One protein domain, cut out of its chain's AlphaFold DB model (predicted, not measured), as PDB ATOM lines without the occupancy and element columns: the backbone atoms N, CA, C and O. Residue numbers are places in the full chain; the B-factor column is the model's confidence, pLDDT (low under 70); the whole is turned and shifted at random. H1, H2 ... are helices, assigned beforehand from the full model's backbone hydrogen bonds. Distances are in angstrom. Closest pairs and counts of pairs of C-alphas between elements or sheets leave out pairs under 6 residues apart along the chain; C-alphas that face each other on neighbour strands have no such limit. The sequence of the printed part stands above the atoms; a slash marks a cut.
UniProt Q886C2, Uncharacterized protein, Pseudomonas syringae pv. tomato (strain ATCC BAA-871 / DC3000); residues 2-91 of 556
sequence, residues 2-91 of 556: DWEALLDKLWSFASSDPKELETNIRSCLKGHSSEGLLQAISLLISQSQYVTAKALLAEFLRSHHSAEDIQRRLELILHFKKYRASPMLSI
ATOM      1  N   ASP A   2     135.879 137.280 160.743       72.69
ATOM      2  CA  ASP A   2     135.348 137.390 162.104       72.69
ATOM      3  C   ASP A   2     134.266 136.321 162.302       72.69
ATOM      4  O   ASP A   2     133.385 136.167 161.448       72.69
ATOM      5  N   TRP A   3     134.315 135.579 163.412       69.12
ATOM      6  CA  TRP A   3     133.361 134.496 163.696       69.12
ATOM      7  C   TRP A   3     131.907 134.983 163.673       69.12
ATOM      8  O   TRP A   3     131.033 134.269 163.190       69.12
ATOM      9  N   GLU A   4     131.641 136.221 164.098       71.75
ATOM     10  CA  GLU A   4     130.306 136.831 164.060       71.75
ATOM     11  C   GLU A   4     129.720 136.868 162.638       71.75
ATOM     12  O   GLU A   4     128.565 136.492 162.447       71.75
ATOM     13  N   ALA A   5     130.531 137.207 161.629       77.19
ATOM     14  CA  ALA A   5     130.105 137.282 160.230       77.19
ATOM     15  C   ALA A   5     129.930 135.899 159.569       77.19
ATOM     16  O   ALA A   5     129.279 135.777 158.528       77.19
ATOM     17  N   LEU A   6     130.523 134.852 160.151       74.12
ATOM     18  CA  LEU A   6     130.299 133.461 159.753       74.12
ATOM     19  C   LEU A   6     129.039 132.895 160.422       74.12
ATOM     20  O   LEU A   6     128.253 132.213 159.764       74.12
ATOM     21  N   LEU A   7     128.793 133.250 161.687       73.00
ATOM     22  CA  LEU A   7     127.542 132.954 162.387       73.00
ATOM     23  C   LEU A   7     126.348 133.618 161.693       73.00
ATOM     24  O   LEU A   7     125.360 132.942 161.439       73.00
ATOM     25  N   ASP A   8     126.444 134.890 161.291       77.12
ATOM     26  CA  ASP A   8     125.369 135.550 160.532       77.12
ATOM     27  C   ASP A   8     125.067 134.838 159.205       77.12
ATOM     28  O   ASP A   8     123.901 134.673 158.847       77.12
ATOM     29  N   LYS A   9     126.091 134.327 158.507       76.44
ATOM     30  CA  LYS A   9     125.890 133.499 157.307       76.44
ATOM     31  C   LYS A   9     125.185 132.186 157.643       76.44
ATOM     32  O   LYS A   9     124.198 131.864 156.986       76.44
ATOM     33  N   LEU A  10     125.635 131.461 158.670       74.81
ATOM     34  CA  LEU A  10     125.020 130.193 159.072       74.81
ATOM     35  C   LEU A  10     123.555 130.384 159.494       74.81
ATOM     36  O   LEU A  10     122.704 129.608 159.070       74.81
ATOM     37  N   TRP A  11     123.240 131.453 160.233       74.69
ATOM     38  CA  TRP A  11     121.865 131.803 160.604       74.69
ATOM     39  C   TRP A  11     121.028 132.230 159.387       74.69
ATOM     40  O   TRP A  11     119.870 131.829 159.288       74.69
ATOM     41  N   SER A  12     121.593 132.961 158.417       73.19
ATOM     42  CA  SER A  12     120.875 133.313 157.177       73.19
ATOM     43  C   SER A  12     120.563 132.105 156.280       73.19
ATOM     44  O   SER A  12     119.571 132.116 155.559       73.19
ATOM     45  N   PHE A  13     121.357 131.034 156.370       62.72
ATOM     46  CA  PHE A  13     121.070 129.738 155.740       62.72
ATOM     47  C   PHE A  13     120.149 128.834 156.577       62.72
ATOM     48  O   PHE A  13     119.945 127.674 156.213       62.72
ATOM     49  N   ALA A  14     119.640 129.321 157.707       61.72
ATOM     50  CA  ALA A  14     118.944 128.521 158.709       61.72
ATOM     51  C   ALA A  14     117.616 129.125 159.185       61.72
ATOM     52  O   ALA A  14     116.825 128.434 159.820       61.72
ATOM     53  N   SER A  15     117.303 130.361 158.788       57.38
ATOM     54  CA  SER A  15     115.931 130.883 158.781       57.38
ATOM     55  C   SER A  15     114.978 130.069 157.892       57.38
ATOM     56  O   SER A  15     113.769 130.237 158.006       57.38
ATOM     57  N   SER A  16     115.510 129.196 157.029       60.41
ATOM     58  CA  SER A  16     114.751 128.193 156.272       60.41
ATOM     59  C   SER A  16     114.417 126.939 157.092       60.41
ATOM     60  O   SER A  16     113.323 126.412 156.943       60.41
ATOM     61  N   ASP A  17     115.325 126.479 157.965       67.12
ATOM     62  CA  ASP A  17     115.208 125.192 158.668       67.12
ATOM     63  C   ASP A  17     115.843 125.230 160.079       67.12
ATOM     64  O   ASP A  17     117.059 125.053 160.233       67.12
ATOM     65  N   PRO A  18     115.047 125.396 161.156       66.88
ATOM     66  CA  PRO A  18     115.579 125.491 162.519       66.88
ATOM     67  C   PRO A  18     116.147 124.159 163.038       66.88
ATOM     68  O   PRO A  18     117.041 124.161 163.883       66.88
ATOM     69  N   LYS A  19     115.679 123.016 162.515       69.62
ATOM     70  CA  LYS A  19     116.224 121.687 162.849       69.62
ATOM     71  C   LYS A  19     117.635 121.498 162.282       69.62
ATOM     72  O   LYS A  19     118.500 120.947 162.957       69.62
ATOM     73  N   GLU A  20     117.882 121.993 161.067       69.94
ATOM     74  CA  GLU A  20     119.208 121.945 160.442       69.94
ATOM     75  C   GLU A  20     120.188 122.910 161.133       69.94
ATOM     76  O   GLU A  20     121.372 122.607 161.271       69.94
ATOM     77  N   LEU A  21     119.708 124.050 161.645       70.50
ATOM     78  CA  LEU A  21     120.519 124.932 162.496       70.50
ATOM     79  C   LEU A  21     121.053 124.194 163.725       70.50
ATOM     80  O   LEU A  21     122.234 124.284 164.060       70.50
ATOM     81  N   GLU A  22     120.174 123.448 164.392       71.44
ATOM     82  CA  GLU A  22     120.488 122.743 165.627       71.44
ATOM     83  C   GLU A  22     121.501 121.605 165.412       71.44
ATOM     84  O   GLU A  22     122.406 121.416 166.228       71.44
ATOM     85  N   THR A  23     121.395 120.856 164.308       76.88
ATOM     86  CA  THR A  23     122.374 119.809 163.967       76.88
ATOM     87  C   THR A  23     123.724 120.402 163.567       76.88
ATOM     88  O   THR A  23     124.752 119.907 164.035       76.88
ATOM     89  N   ASN A  24     123.745 121.496 162.799       72.12
ATOM     90  CA  ASN A  24     124.975 122.199 162.421       72.12
ATOM     91  C   ASN A  24     125.688 122.845 163.624       72.12
ATOM     92  O   ASN A  24     126.907 122.749 163.745       72.12
ATOM     93  N   ILE A  25     124.964 123.464 164.563       73.69
ATOM     94  CA  ILE A  25     125.577 124.019 165.784       73.69
ATOM     95  C   ILE A  25     126.110 122.893 166.679       73.69
ATOM     96  O   ILE A  25     127.235 122.976 167.176       73.69
ATOM     97  N   ARG A  26     125.345 121.803 166.838       72.94
ATOM     98  CA  ARG A  26     125.779 120.613 167.582       72.94
ATOM     99  C   ARG A  26     127.033 119.977 166.968       72.94
ATOM    100  O   ARG A  26     127.880 119.507 167.721       72.94
ATOM    101  N   SER A  27     127.192 119.981 165.640       73.38
ATOM    102  CA  SER A  27     128.401 119.465 164.979       73.38
ATOM    103  C   SER A  27     129.600 120.420 165.087       73.38
ATOM    104  O   SER A  27     130.709 119.946 165.332       73.38
ATOM    105  N   CYS A  28     129.391 121.743 165.019       68.62
ATOM    106  CA  CYS A  28     130.433 122.752 165.280       68.62
ATOM    107  C   CYS A  28     131.029 122.627 166.692       68.62
ATOM    108  O   CYS A  28     132.238 122.755 166.874       68.62
ATOM    109  N   LEU A  29     130.174 122.388 167.690       69.25
ATOM    110  CA  LEU A  29     130.524 122.392 169.113       69.25
ATOM    111  C   LEU A  29     130.852 121.000 169.693       69.25
ATOM    112  O   LEU A  29     131.225 120.891 170.865       69.25
ATOM    113  N   LYS A  30     130.745 119.931 168.889       69.75
ATOM    114  CA  LYS A  30     130.973 118.538 169.308       69.75
ATOM    115  C   LYS A  30     132.377 118.362 169.902       69.75
ATOM    116  O   LYS A  30     133.373 118.454 169.192       69.75
ATOM    117  N   GLY A  31     132.441 118.083 171.206       62.75
ATOM    118  CA  GLY A  31     133.689 117.904 171.964       62.75
ATOM    119  C   GLY A  31     134.265 119.176 172.603       62.75
ATOM    120  O   GLY A  31     135.181 119.063 173.412       62.75
ATOM    121  N   HIS A  32     133.722 120.362 172.306       60.88
ATOM    122  CA  HIS A  32     134.225 121.645 172.823       60.88
ATOM    123  C   HIS A  32     133.294 122.308 173.861       60.88
ATOM    124  O   HIS A  32     133.745 123.164 174.626       60.88
ATOM    125  N   SER A  33     132.013 121.920 173.915       65.81
ATOM    126  CA  SER A  33     130.992 122.447 174.838       65.81
ATOM    127  C   SER A  33     130.445 121.391 175.804       65.81
ATOM    128  O   SER A  33     130.449 120.199 175.501       65.81
ATOM    129  N   SER A  34     129.871 121.828 176.928       67.06
ATOM    130  CA  SER A  34     129.060 120.967 177.795       67.06
ATOM    131  C   SER A  34     127.649 120.758 177.227       67.06
ATOM    132  O   SER A  34     127.066 121.666 176.632       67.06
ATOM    133  N   GLU A  35     127.069 119.574 177.455       68.94
ATOM    134  CA  GLU A  35     125.745 119.201 176.924       68.94
ATOM    135  C   GLU A  35     124.638 120.187 177.340       68.94
ATOM    136  O   GLU A  35     123.764 120.520 176.546       68.94
ATOM    137  N   GLY A  36     124.718 120.747 178.553       70.44
ATOM    138  CA  GLY A  36     123.766 121.756 179.030       70.44
ATOM    139  C   GLY A  36     123.769 123.059 178.218       70.44
ATOM    140  O   GLY A  36     122.726 123.700 178.111       70.44
ATOM    141  N   LEU A  37     124.896 123.441 177.602       71.81
ATOM    142  CA  LEU A  37     124.962 124.605 176.710       71.81
ATOM    143  C   LEU A  37     124.371 124.286 175.330       71.81
ATOM    144  O   LEU A  37     123.639 125.105 174.779       71.81
ATOM    145  N   LEU A  38     124.607 123.076 174.810       72.00
ATOM    146  CA  LEU A  38     123.954 122.589 173.587       72.00
ATOM    147  C   LEU A  38     122.433 122.526 173.759       72.00
ATOM    148  O   LEU A  38     121.691 123.004 172.904       72.00
ATOM    149  N   GLN A  39     121.970 121.996 174.891       75.25
ATOM    150  CA  GLN A  39     120.553 121.880 175.212       75.25
ATOM    151  C   GLN A  39     119.897 123.250 175.454       75.25
ATOM    152  O   GLN A  39     118.768 123.465 175.019       75.25
ATOM    153  N   ALA A  40     120.608 124.209 176.061       74.31
ATOM    154  CA  ALA A  40     120.138 125.589 176.184       74.31
ATOM    155  C   ALA A  40     120.016 126.292 174.818       74.31
ATOM    156  O   ALA A  40     119.022 126.971 174.570       74.31
ATOM    157  N   ILE A  41     120.979 126.105 173.911       73.94
ATOM    158  CA  ILE A  41     120.928 126.698 172.564       73.94
ATOM    159  C   ILE A  41     119.831 126.041 171.710       73.94
ATOM    160  O   ILE A  41     119.069 126.756 171.065       73.94
ATOM    161  N   SER A  42     119.672 124.714 171.771       74.69
ATOM    162  CA  SER A  42     118.543 123.977 171.169       74.69
ATOM    163  C   SER A  42     117.182 124.506 171.658       74.69
ATOM    164  O   SER A  42     116.285 124.807 170.864       74.69
ATOM    165  N   LEU A  43     117.047 124.736 172.968       78.69
ATOM    166  CA  LEU A  43     115.846 125.317 173.569       78.69
ATOM    167  C   LEU A  43     115.595 126.767 173.108       78.69
ATOM    168  O   LEU A  43     114.452 127.129 172.846       78.69
ATOM    169  N   LEU A  44     116.631 127.593 172.942       76.88
ATOM    170  CA  LEU A  44     116.472 128.962 172.429       76.88
ATOM    171  C   LEU A  44     116.151 129.010 170.925       76.88
ATOM    172  O   LEU A  44     115.388 129.878 170.504       76.88
ATOM    173  N   ILE A  45     116.673 128.072 170.127       75.00
ATOM    174  CA  ILE A  45     116.337 127.917 168.700       75.00
ATOM    175  C   ILE A  45     114.873 127.490 168.542       75.00
ATOM    176  O   ILE A  45     114.135 128.116 167.785       75.00
ATOM    177  N   SER A  46     114.417 126.489 169.304       75.50
ATOM    178  CA  SER A  46     113.007 126.061 169.292       75.50
ATOM    179  C   SER A  46     112.039 127.124 169.834       75.50
ATOM    180  O   SER A  46     110.882 127.159 169.422       75.50
ATOM    181  N   GLN A  47     112.510 128.046 170.681       80.44
ATOM    182  CA  GLN A  47     111.772 129.242 171.117       80.44
ATOM    183  C   GLN A  47     111.958 130.469 170.197       80.44
ATOM    184  O   GLN A  47     111.585 131.574 170.590       80.44
ATOM    185  N   SER A  48     112.558 130.292 169.011       70.88
ATOM    186  CA  SER A  48     112.879 131.323 168.004       70.88
ATOM    187  C   SER A  48     113.679 132.540 168.503       70.88
ATOM    188  O   SER A  48     113.775 133.568 167.827       70.88
ATOM    189  N   GLN A  49     114.352 132.424 169.653       78.75
ATOM    190  CA  GLN A  49     115.170 133.486 170.246       78.75
ATOM    191  C   GLN A  49     116.590 133.509 169.660       78.75
ATOM    192  O   GLN A  49     117.598 133.445 170.365       78.75
ATOM    193  N   TYR A  50     116.689 133.630 168.335       74.31
ATOM    194  CA  TYR A  50     117.959 133.554 167.608       74.31
ATOM    195  C   TYR A  50     119.010 134.573 168.083       74.31
ATOM    196  O   TYR A  50     120.204 134.283 168.044       74.31
ATOM    197  N   VAL A  51     118.578 135.742 168.574       76.31
ATOM    198  CA  VAL A  51     119.463 136.808 169.079       76.31
ATOM    199  C   VAL A  51     120.135 136.419 170.402       76.31
ATOM    200  O   VAL A  51     121.335 136.640 170.555       76.31
ATOM    201  N   THR A  52     119.409 135.807 171.344       76.62
ATOM    202  CA  THR A  52     119.992 135.356 172.622       76.62
ATOM    203  C   THR A  52     120.840 134.100 172.423       76.62
ATOM    204  O   THR A  52     121.919 134.007 173.004       76.62
ATOM    205  N   ALA A  53     120.434 133.197 171.522       73.44
ATOM    206  CA  ALA A  53     121.258 132.065 171.097       73.44
ATOM    207  C   ALA A  53     122.592 132.520 170.469       73.44
ATOM    208  O   ALA A  53     123.650 132.021 170.858       73.44
ATOM    209  N   LYS A  54     122.570 133.509 169.557       72.25
ATOM    210  CA  LYS A  54     123.789 134.095 168.970       72.25
ATOM    211  C   LYS A  54     124.660 134.764 170.036       72.25
ATOM    212  O   LYS A  54     125.871 134.569 170.019       72.25
ATOM    213  N   ALA A  55     124.069 135.517 170.968       77.81
ATOM    214  CA  ALA A  55     124.810 136.189 172.037       77.81
ATOM    215  C   ALA A  55     125.540 135.194 172.958       77.81
ATOM    216  O   ALA A  55     126.743 135.332 173.161       77.81
ATOM    217  N   LEU A  56     124.852 134.152 173.441       76.31
ATOM    218  CA  LEU A  56     125.460 133.117 174.286       76.31
ATOM    219  C   LEU A  56     126.574 132.356 173.558       76.31
ATOM    220  O   LEU A  56     127.623 132.092 174.142       76.31
ATOM    221  N   LEU A  57     126.378 132.028 172.276       73.50
ATOM    222  CA  LEU A  57     127.401 131.348 171.484       73.50
ATOM    223  C   LEU A  57     128.594 132.274 171.175       73.50
ATOM    224  O   LEU A  57     129.732 131.814 171.178       73.50
ATOM    225  N   ALA A  58     128.377 133.580 170.995       74.50
ATOM    226  CA  ALA A  58     129.453 134.561 170.845       74.50
ATOM    227  C   ALA A  58     130.258 134.762 172.146       74.50
ATOM    228  O   ALA A  58     131.485 134.812 172.091       74.50
ATOM    229  N   GLU A  59     129.612 134.823 173.318       75.81
ATOM    230  CA  GLU A  59     130.312 134.865 174.614       75.81
ATOM    231  C   GLU A  59     131.091 133.568 174.891       75.81
ATOM    232  O   GLU A  59     132.223 133.614 175.382       75.81
ATOM    233  N   PHE A  60     130.531 132.419 174.506       74.31
ATOM    234  CA  PHE A  60     131.203 131.122 174.553       74.31
ATOM    235  C   PHE A  60     132.457 131.098 173.662       74.31
ATOM    236  O   PHE A  60     133.554 130.845 174.156       74.31
ATOM    237  N   LEU A  61     132.343 131.453 172.375       71.56
ATOM    238  CA  LEU A  61     133.497 131.522 171.467       71.56
ATOM    239  C   LEU A  61     134.558 132.522 171.947       71.56
ATOM    240  O   LEU A  61     135.747 132.241 171.861       71.56
ATOM    241  N   ARG A  62     134.145 133.659 172.517       73.56
ATOM    242  CA  ARG A  62     135.053 134.685 173.053       73.56
ATOM    243  C   ARG A  62     135.808 134.250 174.318       73.56
ATOM    244  O   ARG A  62     136.807 134.877 174.663       73.56
ATOM    245  N   SER A  63     135.339 133.217 175.018       69.81
ATOM    246  CA  SER A  63     135.941 132.707 176.261       69.81
ATOM    247  C   SER A  63     136.630 131.344 176.113       69.81
ATOM    248  O   SER A  63     137.343 130.924 177.026       69.81
ATOM    249  N   HIS A  64     136.471 130.659 174.976       65.69
ATOM    250  CA  HIS A  64     137.014 129.320 174.747       65.69
ATOM    251  C   HIS A  64     138.358 129.314 174.003       65.69
ATOM    252  O   HIS A  64     138.521 129.904 172.940       65.69
ATOM    253  N   HIS A  65     139.309 128.536 174.529       66.38
ATOM    254  CA  HIS A  65     140.655 128.346 173.965       66.38
ATOM    255  C   HIS A  65     140.672 127.678 172.573       66.38
ATOM    256  O   HIS A  65     141.693 127.709 171.899       66.38
ATOM    257  N   SER A  66     139.563 127.059 172.155       66.69
ATOM    258  CA  SER A  66     139.398 126.342 170.878       66.69
ATOM    259  C   SER A  66     138.549 127.118 169.852       66.69
ATOM    260  O   SER A  66     138.008 126.533 168.916       66.69
ATOM    261  N   ALA A  67     138.439 128.445 170.003       69.19
ATOM    262  CA  ALA A  67     137.684 129.309 169.092       69.19
ATOM    263  C   ALA A  67     138.107 129.159 167.615       69.19
ATOM    264  O   ALA A  67     137.243 129.108 166.740       69.19
ATOM    265  N   GLU A  68     139.410 129.015 167.337       70.38
ATOM    266  CA  GLU A  68     139.920 128.794 165.975       70.38
ATOM    267  C   GLU A  68     139.426 127.481 165.355       70.38
ATOM    268  O   GLU A  68     139.075 127.454 164.179       70.38
ATOM    269  N   ASP A  69     139.357 126.394 166.125       72.88
ATOM    270  CA  ASP A  69     138.915 125.093 165.608       72.88
ATOM    271  C   ASP A  69     137.410 125.062 165.365       72.88
ATOM    272  O   ASP A  69     136.952 124.506 164.366       72.88
ATOM    273  N   ILE A  70     136.630 125.715 166.229       73.06
ATOM    274  CA  ILE A  70     135.190 125.879 166.005       73.06
ATOM    275  C   ILE A  70     134.953 126.774 164.775       73.06
ATOM    276  O   ILE A  70     134.073 126.472 163.969       73.06
ATOM    277  N   GLN A  71     135.780 127.806 164.559       75.12
ATOM    278  CA  GLN A  71     135.760 128.593 163.324       75.12
ATOM    279  C   GLN A  71     136.108 127.741 162.091       75.12
ATOM    280  O   GLN A  71     135.342 127.765 161.132       75.12
ATOM    281  N   ARG A  72     137.184 126.940 162.114       77.00
ATOM    282  CA  ARG A  72     137.548 126.017 161.014       77.00
ATOM    283  C   ARG A  72     136.399 125.058 160.681       77.00
ATOM    284  O   ARG A  72     136.043 124.906 159.514       77.00
ATOM    285  N   ARG A  73     135.765 124.454 161.698       77.62
ATOM    286  CA  ARG A  73     134.584 123.581 161.538       77.62
ATOM    287  C   ARG A  73     133.407 124.315 160.887       77.62
ATOM    288  O   ARG A  73     132.758 123.760 160.003       77.62
ATOM    289  N   LEU A  74     133.144 125.554 161.294       77.56
ATOM    290  CA  LEU A  74     132.022 126.343 160.789       77.56
ATOM    291  C   LEU A  74     132.278 126.881 159.366       77.56
ATOM    292  O   LEU A  74     131.361 126.889 158.545       77.56
ATOM    293  N   GLU A  75     133.520 127.241 159.029       80.94
ATOM    294  CA  GLU A  75     133.934 127.559 157.653       80.94
ATOM    295  C   GLU A  75     133.779 126.339 156.726       80.94
ATOM    296  O   GLU A  75     133.232 126.480 155.630       80.94
ATOM    297  N   LEU A  76     134.144 125.130 157.182       80.44
ATOM    298  CA  LEU A  76     133.903 123.879 156.448       80.44
ATOM    299  C   LEU A  76     132.405 123.604 156.233       80.44
ATOM    300  O   LEU A  76     132.001 123.281 155.119       80.44
ATOM    301  N   ILE A  77     131.559 123.766 157.254       77.94
ATOM    302  CA  ILE A  77     130.103 123.553 157.131       77.94
ATOM    303  C   ILE A  77     129.470 124.555 156.152       77.94
ATOM    304  O   ILE A  77     128.667 124.164 155.303       77.94
ATOM    305  N   LEU A  78     129.881 125.828 156.186       76.38
ATOM    306  CA  LEU A  78     129.459 126.830 155.199       76.38
ATOM    307  C   LEU A  78     129.952 126.500 153.781       76.38
ATOM    308  O   LEU A  78     129.217 126.720 152.814       76.38
ATOM    309  N   HIS A  79     131.160 125.945 153.644       75.50
ATOM    310  CA  HIS A  79     131.681 125.440 152.373       75.50
ATOM    311  C   HIS A  79     130.787 124.306 151.844       75.50
ATOM    312  O   HIS A  79     130.227 124.426 150.755       75.50
ATOM    313  N   PHE A  80     130.558 123.254 152.638       72.75
ATOM    314  CA  PHE A  80     129.686 122.140 152.257       72.75
ATOM    315  C   PHE A  80     128.264 122.591 151.910       72.75
ATOM    316  O   PHE A  80     127.742 122.154 150.888       72.75
ATOM    317  N   LYS A  81     127.642 123.508 152.667       70.81
ATOM    318  CA  LYS A  81     126.287 123.986 152.334       70.81
ATOM    319  C   LYS A  81     126.248 124.744 151.002       70.81
ATOM    320  O   LYS A  81     125.349 124.499 150.195       70.81
ATOM    321  N   LYS A  82     127.261 125.574 150.710       72.88
ATOM    322  CA  LYS A  82     127.409 126.247 149.406       72.88
ATOM    323  C   LYS A  82     127.512 125.239 148.252       72.88
ATOM    324  O   LYS A  82     126.819 125.401 147.252       72.88
ATOM    325  N   TYR A  83     128.330 124.194 148.395       60.00
ATOM    326  CA  TYR A  83     128.542 123.188 147.343       60.00
ATOM    327  C   TYR A  83     127.551 122.012 147.361       60.00
ATOM    328  O   TYR A  83     127.610 121.192 146.454       60.00
ATOM    329  N   ARG A  84     126.610 121.935 148.314       56.41
ATOM    330  CA  ARG A  84     125.492 120.966 148.301       56.41
ATOM    331  C   ARG A  84     124.241 121.520 147.612       56.41
ATOM    332  O   ARG A  84     123.541 120.768 146.939       56.41
ATOM    333  N   ALA A  85     123.998 122.830 147.707       50.25
ATOM    334  CA  ALA A  85     122.877 123.487 147.027       50.25
ATOM    335  C   ALA A  85     123.031 123.516 145.490       50.25
ATOM    336  O   ALA A  85     122.060 123.314 144.763       50.25
ATOM    337  N   SER A  86     124.250 123.730 144.978       51.84
ATOM    338  CA  SER A  86     124.520 123.800 143.533       51.84
ATOM    339  C   SER A  86     124.306 122.485 142.745       51.84
ATOM    340  O   SER A  86     123.642 122.542 141.709       51.84
ATOM    341  N   PRO A  87     124.823 121.306 143.158       48.72
ATOM    342  CA  PRO A  87     124.736 120.087 142.349       48.72
ATOM    343  C   PRO A  87     123.320 119.511 142.250       48.72
ATOM    344  O   PRO A  87     122.917 119.123 141.157       48.72
ATOM    345  N   MET A  88     122.525 119.488 143.328       43.19
ATOM    346  CA  MET A  88     121.189 118.869 143.271       43.19
ATOM    347  C   MET A  88     120.208 119.629 142.367       43.19
ATOM    348  O   MET A  88     119.419 119.001 141.659       43.19
ATOM    349  N   LEU A  89     120.304 120.962 142.300       46.22
ATOM    350  CA  LEU A  89     119.568 121.756 141.308       46.22
ATOM    351  C   LEU A  89     120.140 121.585 139.887       46.22
ATOM    352  O   LEU A  89     119.395 121.682 138.909       46.22
ATOM    353  N   SER A  90     121.438 121.283 139.756       51.75
ATOM    354  CA  SER A  90     122.089 121.029 138.464       51.75
ATOM    355  C   SER A  90     121.683 119.692 137.834       51.75
ATOM    356  O   SER A  90     121.528 119.648 136.619       51.75
ATOM    357  N   ILE A  91     121.475 118.618 138.603       52.56
ATOM    358  CA  ILE A  91     121.170 117.284 138.040       52.56
ATOM    359  C   ILE A  91     119.816 117.284 137.311       52.56
ATOM    360  O   ILE A  91     119.751 116.963 136.126       52.56
TER     361      ILE A  91
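This is residues 2 to 91 of the 556 residues of an uncharacterized protein of Pseudomonas syringae pv. tomato (strain ATCC BAA-871 / DC3000) (UniProt Q886C2). Long helix H5 packs on H1 and H2 of a four-cornered group of shorter helices, H1 to H4, and its residues 83 to 91 stick out as an arm. The five form an up-and-down bundle, each running against the one before. The 90 printed residues, class all helix, are compact: radius of gyration of the C-alphas 13.1 A, spans 42 by 29 by 21 A.

H5, residues 67 to 91, runs 37.2 A to C-alpha 91 at (121.170, 117.284, 138.040). H1 is residues 3 to 12, from C-alpha 3 at (133.361, 134.496, 163.696); H2 is 18 to 29, H3 35 to 46, H4 50 to 63.

H5 touches H1 with residues 71 to 78 alone; the closest C-alphas, Trp 3 and Gln 71, are 6.4 A apart. H5 touches H2 at a steep tilt of 42 degrees, closest C-alphas Cys 28 and Arg 73, 5.6 A. H2 and H3 form a hairpin, closest C-alphas Glu 22 and Ser 42, 6.0 A; H3 and H4 form another, Ile 41 and Ala 53, 5.6 A. Every O i to N i+4 pair is within hydrogen-bond range in H2, H3 and H4, 5 of 6 in H1, 17 of 21 in H5.

The farthest C-alphas, Ser 63 and Ile 91, are 43.8 A apart. The printed part has no cut; its four links are tight. Residues 83 to 91 are among 31 with pLDDT under 70.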